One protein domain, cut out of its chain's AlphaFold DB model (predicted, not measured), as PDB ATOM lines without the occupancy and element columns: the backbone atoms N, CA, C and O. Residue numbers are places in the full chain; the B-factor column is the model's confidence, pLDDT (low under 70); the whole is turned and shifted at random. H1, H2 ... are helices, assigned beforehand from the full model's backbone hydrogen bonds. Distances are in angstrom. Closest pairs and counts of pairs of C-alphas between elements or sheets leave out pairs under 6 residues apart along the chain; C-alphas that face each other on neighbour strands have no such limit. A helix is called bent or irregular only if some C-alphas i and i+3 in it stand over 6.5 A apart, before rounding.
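What this domain is: This is residues 102 to 179 of the 244 residues of the protein "YeeE YedE family protein" of Lactobacillus nodensis DSM 19682 = JCM 14932 = NBRC 107160 (UniProt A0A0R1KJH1). One long helix, H4, makes the straight base of a wide open U: beside its first residues sits a small cluster of three helices, H1, H2 and H3, and past its last residue, Thr 166, a tight link turns the corner into H5, whose line stands at 87 degrees to that of H4. In the cluster the centres of H1, H2 and H3 make a triangle, with the short H3 packed on both H1 and H2, and residues 174 to 179 of H5 stick out free at the far end of the U. The printed part has 78 residues with five named helices, in the order H1, H2, H3, H4, H5, and no named strand; its class is all helix. The whole is loose, with a radius of gyration of the C-alphas of 16.2 A, and its outline is flat, with spans of 45 by 34 by 17 A.

Where its parts are: Begin with the longest helix, H4, residues 148 to 166: find C-alpha 148 at (368.610, 245.499, 197.840), and from there the helix runs 26.7 A to C-alpha 166 at (348.752, 240.312, 214.925). After it comes H5, residues 169 to 179, which runs 16.1 A to C-alpha 179 at (354.158, 258.420, 229.075). H5 is neither bent nor irregular, but only just: the C-alphas of His 175 and Pro 178 are 6.4 A apart. Go back to C-alpha 108 at (372.342, 251.056, 209.308) for the beginning of H1, residues 108 to 121, which is 21.1 A long. H2 follows with residues 126 to 133, 10.4 A from first to last C-alpha, and then H3 with residues 137 to 141, 6.3 A.

How they stand to each other: Start again at H4 and look at its residues 149 to 153, which alone touch H1. The two helices only just touch, with 3 pairs of C-alphas within 8 A, and H1 takes part with residue 110 alone; the closest C-alphas, those of Pro 110 and Thr 150, are 5.6 A apart. Their lines stand about perpendicular, at 76 degrees. From H1 move to H3: they touch, and their closest C-alphas, those of Lys 117 and Phe 140, are 5.1 A apart. H3 also touches H2, where the closest C-alphas are those of Ala 130 and Ala 137, at 4.9 A. H1 and H2 are close but not clearly touching, with the C-alphas of Thr 120 and Ala 126 closest at 6.3 A. They run opposite ways at a shallow tilt of 34 degrees, only just short of steep. At the other end of H4, H5 is close but not clearly touching: the closest C-alphas, those of Phe 164 and Met 170, are 5.2 A apart, and the lines stand about perpendicular, at 87 degrees. H3 and H4 are apart, though they follow each other in the chain, and H5 is apart from H1, H2 and H3. In H2, H3 and H4 every O i to N i+4 pair is within hydrogen-bond range; in H1 it is 9 of 10 pairs and in H5 it is 4 of 7.

The domain as a whole: The two C-alphas farthest apart are those of Ser 131 in H2 and Gly 168, just before H5, at 45.3 A. The C-alphas of Lys 102 and Ser 179, the first and last printed, are 43.1 A apart. The printed part has no cut. The links from H1 to H2, from H2 to H3 and from H4 to H5 are tight, and the link from H3 to H4, 6 residues, is short. The mean pLDDT of the printed part is 84.4; look for the low values at residues 176 to 179, which are under 70 and lie in H5.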
ATOM      1  N   LYS A 102     374.195 238.137 197.861       81.69
ATOM      2  CA  LYS A 102     375.662 237.970 197.864       81.69
ATOM      3  C   LYS A 102     376.387 238.932 198.817       81.69
ATOM      4  O   LYS A 102     377.596 239.122 198.705       81.69
ATOM      5  N   SER A 103     375.664 239.519 199.768       76.75
ATOM      6  CA  SER A 103     376.163 240.494 200.734       76.75
ATOM      7  C   SER A 103     375.749 240.105 202.149       76.75
ATOM      8  O   SER A 103     374.761 239.401 202.348       76.75
ATOM      9  N   GLY A 104     376.478 240.604 203.149       73.50
ATOM     10  CA  GLY A 104     376.054 240.498 204.546       73.50
ATOM     11  C   GLY A 104     374.764 241.277 204.830       73.50
ATOM     12  O   GLY A 104     374.310 242.090 204.017       73.50
ATOM     13  N   TRP A 105     374.188 241.049 206.011       80.06
ATOM     14  CA  TRP A 105     372.996 241.758 206.471       80.06
ATOM     15  C   TRP A 105     373.351 243.197 206.869       80.06
ATOM     16  O   TRP A 105     374.074 243.427 207.838       80.06
ATOM     17  N   GLY A 106     372.806 244.179 206.142       81.19
ATOM     18  CA  GLY A 106     372.927 245.602 206.463       81.19
ATOM     19  C   GLY A 106     371.608 246.230 206.924       81.19
ATOM     20  O   GLY A 106     370.581 246.083 206.267       81.19
ATOM     21  N   ALA A 107     371.637 246.982 208.027       81.50
ATOM     22  CA  ALA A 107     370.484 247.773 208.484       81.50
ATOM     23  C   ALA A 107     370.794 249.273 208.619       81.50
ATOM     24  O   ALA A 107     369.964 250.109 208.286       81.50
ATOM     25  N   SER A 108     372.004 249.649 209.043       83.75
ATOM     26  CA  SER A 108     372.342 251.056 209.308       83.75
ATOM     27  C   SER A 108     372.641 251.886 208.054       83.75
ATOM     28  O   SER A 108     372.363 253.086 208.019       83.75
ATOM     29  N   THR A 109     373.224 251.276 207.017       83.56
ATOM     30  CA  THR A 109     373.644 251.982 205.795       83.56
ATOM     31  C   THR A 109     372.474 252.657 205.060       83.56
ATOM     32  O   THR A 109     372.614 253.849 204.768       83.56
ATOM     33  N   PRO A 110     371.321 251.987 204.831       86.50
ATOM     34  CA  PRO A 110     370.167 252.579 204.150       86.50
ATOM     35  C   PRO A 110     369.660 253.879 204.761       86.50
ATOM     36  O   PRO A 110     369.325 254.779 204.004       86.50
ATOM     37  N   TYR A 111     369.683 254.045 206.087       87.00
ATOM     38  CA  TYR A 111     369.238 255.300 206.709       87.00
ATOM     39  C   TYR A 111     370.033 256.516 206.211       87.00
ATOM     40  O   TYR A 111     369.464 257.579 205.978       87.00
ATOM     41  N   GLY A 112     371.340 256.347 205.973       87.00
ATOM     42  CA  GLY A 112     372.174 257.395 205.381       87.00
ATOM     43  C   GLY A 112     371.805 257.687 203.925       87.00
ATOM     44  O   GLY A 112     371.793 258.843 203.511       87.00
ATOM     45  N   PHE A 113     371.443 256.657 203.154       88.62
ATOM     46  CA  PHE A 113     370.966 256.822 201.778       88.62
ATOM     47  C   PHE A 113     369.607 257.512 201.726       88.62
ATOM     48  O   PHE A 113     369.400 258.383 200.889       88.62
ATOM     49  N   TRP A 114     368.702 257.160 202.635       90.38
ATOM     50  CA  TRP A 114     367.378 257.761 202.749       90.38
ATOM     51  C   TRP A 114     367.484 259.239 203.104       90.38
ATOM     52  O   TRP A 114     366.870 260.074 202.445       90.38
ATOM     53  N   PHE A 115     368.338 259.577 204.071       89.75
ATOM     54  CA  PHE A 115     368.631 260.965 204.406       89.75
ATOM     55  C   PHE A 115     369.265 261.718 203.229       89.75
ATOM     56  O   PHE A 115     368.820 262.809 202.884       89.75
ATOM     57  N   GLY A 116     370.239 261.110 202.545       88.88
ATOM     58  CA  GLY A 116     370.832 261.683 201.336       88.88
ATOM     59  C   GLY A 116     369.799 261.946 200.234       88.88
ATOM     60  O   GLY A 116     369.813 263.010 199.630       88.88
ATOM     61  N   LYS A 117     368.845 261.035 200.015       89.56
ATOM     62  CA  LYS A 117     367.729 261.223 199.069       89.56
ATOM     63  C   LYS A 117     366.822 262.390 199.445       89.56
ATOM     64  O   LYS A 117     366.443 263.189 198.585       89.56
ATOM     65  N   VAL A 118     366.502 262.520 200.728       90.75
ATOM     66  CA  VAL A 118     365.753 263.678 201.226       90.75
ATOM     67  C   VAL A 118     366.530 264.961 200.922       90.75
ATOM     68  O   VAL A 118     365.970 265.867 200.316       90.75
ATOM     69  N   LEU A 119     367.837 265.009 201.200       90.88
ATOM     70  CA  LEU A 119     368.681 266.163 200.863       90.88
ATOM     71  C   LEU A 119     368.726 266.467 199.360       90.88
ATOM     72  O   LEU A 119     368.690 267.638 198.983       90.88
ATOM     73  N   THR A 120     368.744 265.448 198.493       88.94
ATOM     74  CA  THR A 120     368.649 265.683 197.042       88.94
ATOM     75  C   THR A 120     367.325 266.323 196.634       88.94
ATOM     76  O   THR A 120     367.302 267.136 195.717       88.94
ATOM     77  N   SER A 121     366.242 266.036 197.364       87.19
ATOM     78  CA  SER A 121     364.934 266.668 197.141       87.19
ATOM     79  C   SER A 121     364.930 268.150 197.546       87.19
ATOM     80  O   SER A 121     364.154 268.929 197.005       87.19
ATOM     81  N   PHE A 122     365.836 268.554 198.444       90.50
ATOM     82  CA  PHE A 122     366.083 269.949 198.832       90.50
ATOM     83  C   PHE A 122     367.184 270.633 197.995       90.50
ATOM     84  O   PHE A 122     367.643 271.715 198.350       90.50
ATOM     85  N   GLY A 123     367.615 270.026 196.882       87.38
ATOM     86  CA  GLY A 123     368.546 270.640 195.928       87.38
ATOM     87  C   GLY A 123     370.031 270.336 196.155       87.38
ATOM     88  O   GLY A 123     370.871 270.854 195.421       87.38
ATOM     89  N   VAL A 124     370.393 269.479 197.118       90.31
ATOM     90  CA  VAL A 124     371.784 269.010 197.264       90.31
ATOM     91  C   VAL A 124     372.125 268.054 196.117       90.31
ATOM     92  O   VAL A 124     371.412 267.083 195.881       90.31
ATOM     93  N   SER A 125     373.227 268.283 195.399       90.69
ATOM     94  CA  SER A 125     373.569 267.424 194.259       90.69
ATOM     95  C   SER A 125     373.957 266.002 194.701       90.69
ATOM     96  O   SER A 125     374.690 265.802 195.676       90.69
ATOM     97  N   ALA A 126     373.517 264.993 193.943       87.50
ATOM     98  CA  ALA A 126     373.903 263.600 194.181       87.50
ATOM     99  C   ALA A 126     375.423 263.380 194.047       87.50
ATOM    100  O   ALA A 126     375.974 262.509 194.716       87.50
ATOM    101  N   GLY A 127     376.103 264.190 193.225       87.94
ATOM    102  CA  GLY A 127     377.561 264.175 193.088       87.94
ATOM    103  C   GLY A 127     378.275 264.636 194.360       87.94
ATOM    104  O   GLY A 127     379.206 263.975 194.808       87.94
ATOM    105  N   SER A 128     377.788 265.705 194.999       89.31
ATOM    106  CA  SER A 128     378.333 266.205 196.271       89.31
ATOM    107  C   SER A 128     378.146 265.198 197.412       89.31
ATOM    108  O   SER A 128     379.040 265.003 198.238       89.31
ATOM    109  N   LEU A 129     376.998 264.514 197.453       88.69
ATOM    110  CA  LEU A 129     376.758 263.442 198.424       88.69
ATOM    111  C   LEU A 129     377.636 262.220 198.148       88.69
ATOM    112  O   LEU A 129     378.171 261.632 199.088       88.69
ATOM    113  N   ALA A 130     377.830 261.860 196.879       89.00
ATOM    114  CA  ALA A 130     378.725 260.778 196.484       89.00
ATOM    115  C   ALA A 130     380.170 261.043 196.926       89.00
ATOM    116  O   ALA A 130     380.785 260.166 197.531       89.00
ATOM    117  N   SER A 131     380.680 262.263 196.714       88.50
ATOM    118  CA  SER A 131     382.027 262.643 197.155       88.50
ATOM    119  C   SER A 131     382.169 262.667 198.675       88.50
ATOM    120  O   SER A 131     383.195 262.252 199.199       88.50
ATOM    121  N   PHE A 132     381.143 263.118 199.401       87.62
ATOM    122  CA  PHE A 132     381.183 263.167 200.865       87.62
ATOM    123  C   PHE A 132     381.119 261.773 201.503       87.62
ATOM    124  O   PHE A 132     381.786 261.500 202.497       87.62
ATOM    125  N   THR A 133     380.303 260.882 200.940       84.81
ATOM    126  CA  THR A 133     380.029 259.559 201.523       84.81
ATOM    127  C   THR A 133     380.901 258.440 200.956       84.81
ATOM    128  O   THR A 133     380.865 257.333 201.493       84.81
ATOM    129  N   ASN A 134     381.668 258.701 199.892       86.50
ATOM    130  CA  ASN A 134     382.369 257.688 199.096       86.50
ATOM    131  C   ASN A 134     381.430 256.572 198.604       86.50
ATOM    132  O   ASN A 134     381.767 255.389 198.631       86.50
ATOM    133  N   GLN A 135     380.214 256.942 198.196       86.69
ATOM    134  CA  GLN A 135     379.196 256.016 197.691       86.69
ATOM    135  C   GLN A 135     378.770 256.412 196.276       86.69
ATOM    136  O   GLN A 135     378.851 257.589 195.923       86.69
ATOM    137  N   PRO A 136     378.288 255.469 195.448       86.19
ATOM    138  CA  PRO A 136     377.875 255.790 194.087       86.19
ATOM    139  C   PRO A 136     376.737 256.819 194.066       86.19
ATOM    140  O   PRO A 136     375.736 256.658 194.765       86.19
ATOM    141  N   ALA A 137     376.831 257.834 193.198       86.25
ATOM    142  CA  ALA A 137     375.794 258.865 193.048       86.25
ATOM    143  C   ALA A 137     374.408 258.281 192.711       86.25
ATOM    144  O   ALA A 137     373.379 258.816 193.130       86.25
ATOM    145  N   ALA A 138     374.381 257.133 192.023       85.38
ATOM    146  CA  ALA A 138     373.169 256.381 191.712       85.38
ATOM    147  C   ALA A 138     372.373 255.970 192.964       85.38
ATOM    148  O   ALA A 138     371.150 255.862 192.905       85.38
ATOM    149  N   VAL A 139     373.031 255.793 194.114       84.94
ATOM    150  CA  VAL A 139     372.348 255.468 195.372       84.94
ATOM    151  C   VAL A 139     371.489 256.637 195.850       84.94
ATOM    152  O   VAL A 139     370.408 256.413 196.393       84.94
ATOM    153  N   PHE A 140     371.903 257.877 195.588       86.38
ATOM    154  CA  PHE A 140     371.158 259.081 195.960       86.38
ATOM    155  C   PHE A 140     370.137 259.472 194.887       86.38
ATOM    156  O   PHE A 140     368.981 259.694 195.221       86.38
ATOM    157  N   ALA A 141     370.493 259.437 193.601       84.88
ATOM    158  CA  ALA A 141     369.591 259.850 192.515       84.88
ATOM    159  C   ALA A 141     368.611 258.761 192.025       84.88
ATOM    160  O   ALA A 141     367.603 259.077 191.402       84.88
ATOM    161  N   GLY A 142     368.896 257.478 192.270       82.88
ATOM    162  CA  GLY A 142     368.108 256.364 191.725       82.88
ATOM    163  C   GLY A 142     366.801 256.059 192.479       82.88
ATOM    164  O   GLY A 142     366.524 256.648 193.525       82.88
ATOM    165  N   PRO A 143     365.995 255.093 192.008       85.25
ATOM    166  CA  PRO A 143     364.792 254.638 192.711       85.25
ATOM    167  C   PRO A 143     365.095 254.042 194.097       85.25
ATOM    168  O   PRO A 143     366.132 253.411 194.298       85.25
ATOM    169  N   TRP A 144     364.168 254.180 195.052       82.56
ATOM    170  CA  TRP A 144     364.322 253.647 196.419       82.56
ATOM    171  C   TRP A 144     364.518 252.124 196.454       82.56
ATOM    172  O   TRP A 144     365.359 251.622 197.195       82.56
ATOM    173  N   LEU A 145     363.784 251.394 195.611       84.94
ATOM    174  CA  LEU A 145     363.804 249.928 195.564       84.94
ATOM    175  C   LEU A 145     364.964 249.349 194.742       84.94
ATOM    176  O   LEU A 145     365.143 248.138 194.713       84.94
ATOM    177  N   ALA A 146     365.776 250.191 194.095       84.06
ATOM    178  CA  ALA A 146     366.934 249.720 193.334       84.06
ATOM    179  C   ALA A 146     368.050 249.172 194.244       84.06
ATOM    180  O   ALA A 146     368.908 248.415 193.800       84.06
ATOM    181  N   ASN A 147     368.054 249.549 195.526       82.56
ATOM    182  CA  ASN A 147     369.036 249.085 196.495       82.56
ATOM    183  C   ASN A 147     368.474 247.905 197.305       82.56
ATOM    184  O   ASN A 147     367.557 248.081 198.108       82.56
ATOM    185  N   GLY A 148     369.065 246.715 197.152       81.44
ATOM    186  CA  GLY A 148     368.610 245.499 197.840       81.44
ATOM    187  C   GLY A 148     368.584 245.612 199.371       81.44
ATOM    188  O   GLY A 148     367.677 245.089 200.011       81.44
ATOM    189  N   VAL A 149     369.507 246.375 199.968       82.12
ATOM    190  CA  VAL A 149     369.529 246.617 201.423       82.12
ATOM    191  C   VAL A 149     368.373 247.535 201.844       82.12
ATOM    192  O   VAL A 149     367.799 247.365 202.916       82.12
ATOM    193  N   THR A 150     367.965 248.480 200.993       85.75
ATOM    194  CA  THR A 150     366.760 249.295 201.233       85.75
ATOM    195  C   THR A 150     365.492 248.444 201.178       85.75
ATOM    196  O   THR A 150     364.671 248.538 202.087       85.75
ATOM    197  N   VAL A 151     365.363 247.561 200.180       87.81
ATOM    198  CA  VAL A 151     364.238 246.612 200.080       87.81
ATOM    199  C   VAL A 151     364.171 245.712 201.315       87.81
ATOM    200  O   VAL A 151     363.102 245.534 201.893       87.81
ATOM    201  N   GLN A 152     365.320 245.217 201.778       86.81
ATOM    202  CA  GLN A 152     365.410 244.436 203.007       86.81
ATOM    203  C   GLN A 152     364.865 245.204 204.223       86.81
ATOM    204  O   GLN A 152     364.093 244.651 205.002       86.81
ATOM    205  N   ASN A 153     365.244 246.474 204.392       88.81
ATOM    206  CA  ASN A 153     364.796 247.284 205.529       88.81
ATOM    207  C   ASN A 153     363.296 247.604 205.452       88.81
ATOM    208  O   ASN A 153     362.625 247.573 206.482       88.81
ATOM    209  N   PHE A 154     362.748 247.814 204.251       89.62
ATOM    210  CA  PHE A 154     361.295 247.889 204.064       89.62
ATOM    211  C   PHE A 154     360.600 246.574 204.433       89.62
ATOM    212  O   PHE A 154     359.578 246.606 205.111       89.62
ATOM    213  N   GLY A 155     361.168 245.423 204.063       89.81
ATOM    214  CA  GLY A 155     360.651 244.112 204.460       89.81
ATOM    215  C   GLY A 155     360.635 243.915 205.978       89.81
ATOM    216  O   GLY A 155     359.633 243.463 206.524       89.81
ATOM    217  N   ILE A 156     361.705 244.319 206.674       89.38
ATOM    218  CA  ILE A 156     361.771 244.287 208.146       89.38
ATOM    219  C   ILE A 156     360.691 245.191 208.753       89.38
ATOM    220  O   ILE A 156     360.000 244.779 209.686       89.38
ATOM    221  N   LEU A 157     360.514 246.405 208.222       90.50
ATOM    222  CA  LEU A 157     359.503 247.347 208.701       90.50
ATOM    223  C   LEU A 157     358.084 246.793 208.514       90.50
ATOM    224  O   LEU A 157     357.300 246.794 209.461       90.50
ATOM    225  N   LEU A 158     357.772 246.263 207.328       92.44
ATOM    226  CA  LEU A 158     356.474 245.653 207.035       92.44
ATOM    227  C   LEU A 158     356.220 244.414 207.899       92.44
ATOM    228  O   LEU A 158     355.144 244.286 208.474       92.44
ATOM    229  N   GLY A 159     357.210 243.532 208.050       90.25
ATOM    230  CA  GLY A 159     357.095 242.351 208.908       90.25
ATOM    231  C   GLY A 159     356.871 242.716 210.376       90.25
ATOM    232  O   GLY A 159     356.049 242.097 211.046       90.25
ATOM    233  N   THR A 160     357.535 243.771 210.859       89.88
ATOM    234  CA  THR A 160     357.332 244.291 212.220       89.88
ATOM    235  C   THR A 160     355.921 244.848 212.392       89.88
ATOM    236  O   THR A 160     355.283 244.570 213.401       89.88
ATOM    237  N   LEU A 161     355.404 245.582 211.402       89.56
ATOM    238  CA  LEU A 161     354.041 246.117 211.424       89.56
ATOM    239  C   LEU A 161     352.989 244.999 211.454       89.56
ATOM    240  O   LEU A 161     352.055 245.044 212.258       89.56
ATOM    241  N   VAL A 162     353.159 243.972 210.616       89.38
ATOM    242  CA  VAL A 162     352.291 242.786 210.621       89.38
ATOM    243  C   VAL A 162     352.357 242.099 211.982       89.38
ATOM    244  O   VAL A 162     351.322 241.872 212.590       89.38
ATOM    245  N   TYR A 163     353.554 241.864 212.522       87.25
ATOM    246  CA  TYR A 163     353.693 241.235 213.834       87.25
ATOM    247  C   TYR A 163     353.051 242.061 214.957       87.25
ATOM    248  O   TYR A 163     352.352 241.511 215.798       87.25
ATOM    249  N   PHE A 164     353.229 243.385 214.972       85.19
ATOM    250  CA  PHE A 164     352.652 244.261 216.000       85.19
ATOM    251  C   PHE A 164     351.123 244.275 215.969       85.19
ATOM    252  O   PHE A 164     350.484 244.346 217.022       85.19
ATOM    253  N   THR A 165     350.541 244.206 214.771       84.31
ATOM    254  CA  THR A 165     349.087 244.146 214.591       84.31
ATOM    255  C   THR A 165     348.536 242.771 214.967       84.31
ATOM    256  O   THR A 165     347.571 242.707 215.724       84.31
ATOM    257  N   THR A 166     349.181 241.673 214.558       83.19
ATOM    258  CA  THR A 166     348.752 240.312 214.925       83.19
ATOM    259  C   THR A 166     348.990 239.996 216.403       83.19
ATOM    260  O   THR A 166     348.166 239.366 217.052       83.19
ATOM    261  N   ALA A 167     350.080 240.464 217.003       80.75
ATOM    262  CA  ALA A 167     350.363 240.214 218.416       80.75
ATOM    263  C   ALA A 167     349.510 241.085 219.364       80.75
ATOM    264  O   ALA A 167     349.562 240.902 220.577       80.75
ATOM    265  N   GLY A 168     348.743 242.052 218.841       77.00
ATOM    266  CA  GLY A 168     347.976 243.007 219.652       77.00
ATOM    267  C   GLY A 168     348.835 244.050 220.384       77.00
ATOM    268  O   GLY A 168     348.312 244.843 221.163       77.00
ATOM    269  N   LEU A 169     350.142 244.100 220.105       80.12
ATOM    270  CA  LEU A 169     351.113 244.990 220.756       80.12
ATOM    271  C   LEU A 169     351.009 246.446 220.284       80.12
ATOM    272  O   LEU A 169     351.567 247.348 220.913       80.12
ATOM    273  N   MET A 170     350.308 246.699 219.173       79.94
ATOM    274  CA  MET A 170     350.169 248.045 218.616       79.94
ATOM    275  C   MET A 170     349.492 249.011 219.599       79.94
ATOM    276  O   MET A 170     349.973 250.129 219.773       79.94
ATOM    277  N   SER A 171     348.429 248.575 220.285       74.00
ATOM    278  CA  SER A 171     347.716 249.423 221.252       74.00
ATOM    279  C   SER A 171     348.603 249.769 222.449       74.00
ATOM    280  O   SER A 171     348.732 250.939 222.799       74.00
ATOM    281  N   GLU A 172     349.276 248.774 223.037       74.81
ATOM    282  CA  GLU A 172     350.200 248.977 224.163       74.81
ATOM    283  C   GLU A 172     351.350 249.920 223.793       74.81
ATOM    284  O   GLU A 172     351.681 250.840 224.544       74.81
ATOM    285  N   THR A 173     351.916 249.745 222.597       76.31
ATOM    286  CA  THR A 173     353.002 250.593 222.099       76.31
ATOM    287  C   THR A 173     352.540 252.039 221.952       76.31
ATOM    288  O   THR A 173     353.212 252.942 222.448       76.31
ATOM    289  N   ILE A 174     351.384 252.286 221.328       76.44
ATOM    290  CA  ILE A 174     350.856 253.645 221.131       76.44
ATOM    291  C   ILE A 174     350.545 254.314 222.475       76.44
ATOM    292  O   ILE A 174     350.899 255.476 222.670       76.44
ATOM    293  N   HIS A 175     349.959 253.586 223.431       73.44
ATOM    294  CA  HIS A 175     349.672 254.117 224.768       73.44
ATOM    295  C   HIS A 175     350.928 254.384 225.607       73.44
ATOM    296  O   HIS A 175     350.873 255.184 226.540       73.44
ATOM    297  N   SER A 176     352.068 253.779 225.265       69.94
ATOM    298  CA  SER A 176     353.341 254.044 225.943       69.94
ATOM    299  C   SER A 176     353.988 255.377 225.532       69.94
ATOM    300  O   SER A 176     354.705 255.981 226.330       69.94
ATOM    301  N   VAL A 177     353.704 255.899 224.331       68.56
ATOM    302  CA  VAL A 177     354.359 257.113 223.798       68.56
ATOM    303  C   VAL A 177     354.039 258.383 224.611       68.56
ATOM    304  O   VAL A 177     354.971 259.124 224.925       68.56
ATOM    305  N   PRO A 178     352.786 258.645 225.038       62.19
ATOM    306  CA  PRO A 178     352.460 259.801 225.880       62.19
ATOM    307  C   PRO A 178     353.079 259.754 227.285       62.19
ATOM    308  O   PRO A 178     353.134 260.779 227.955       62.19
ATOM    309  N   SER A 179     353.551 258.587 227.745       66.56
ATOM    310  CA  SER A 179     354.158 258.420 229.075       66.56
ATOM    311  C   SER A 179     355.650 258.796 229.132       66.56
ATOM    312  O   SER A 179     356.295 258.690 230.179       66.56
TER     313      SER A 179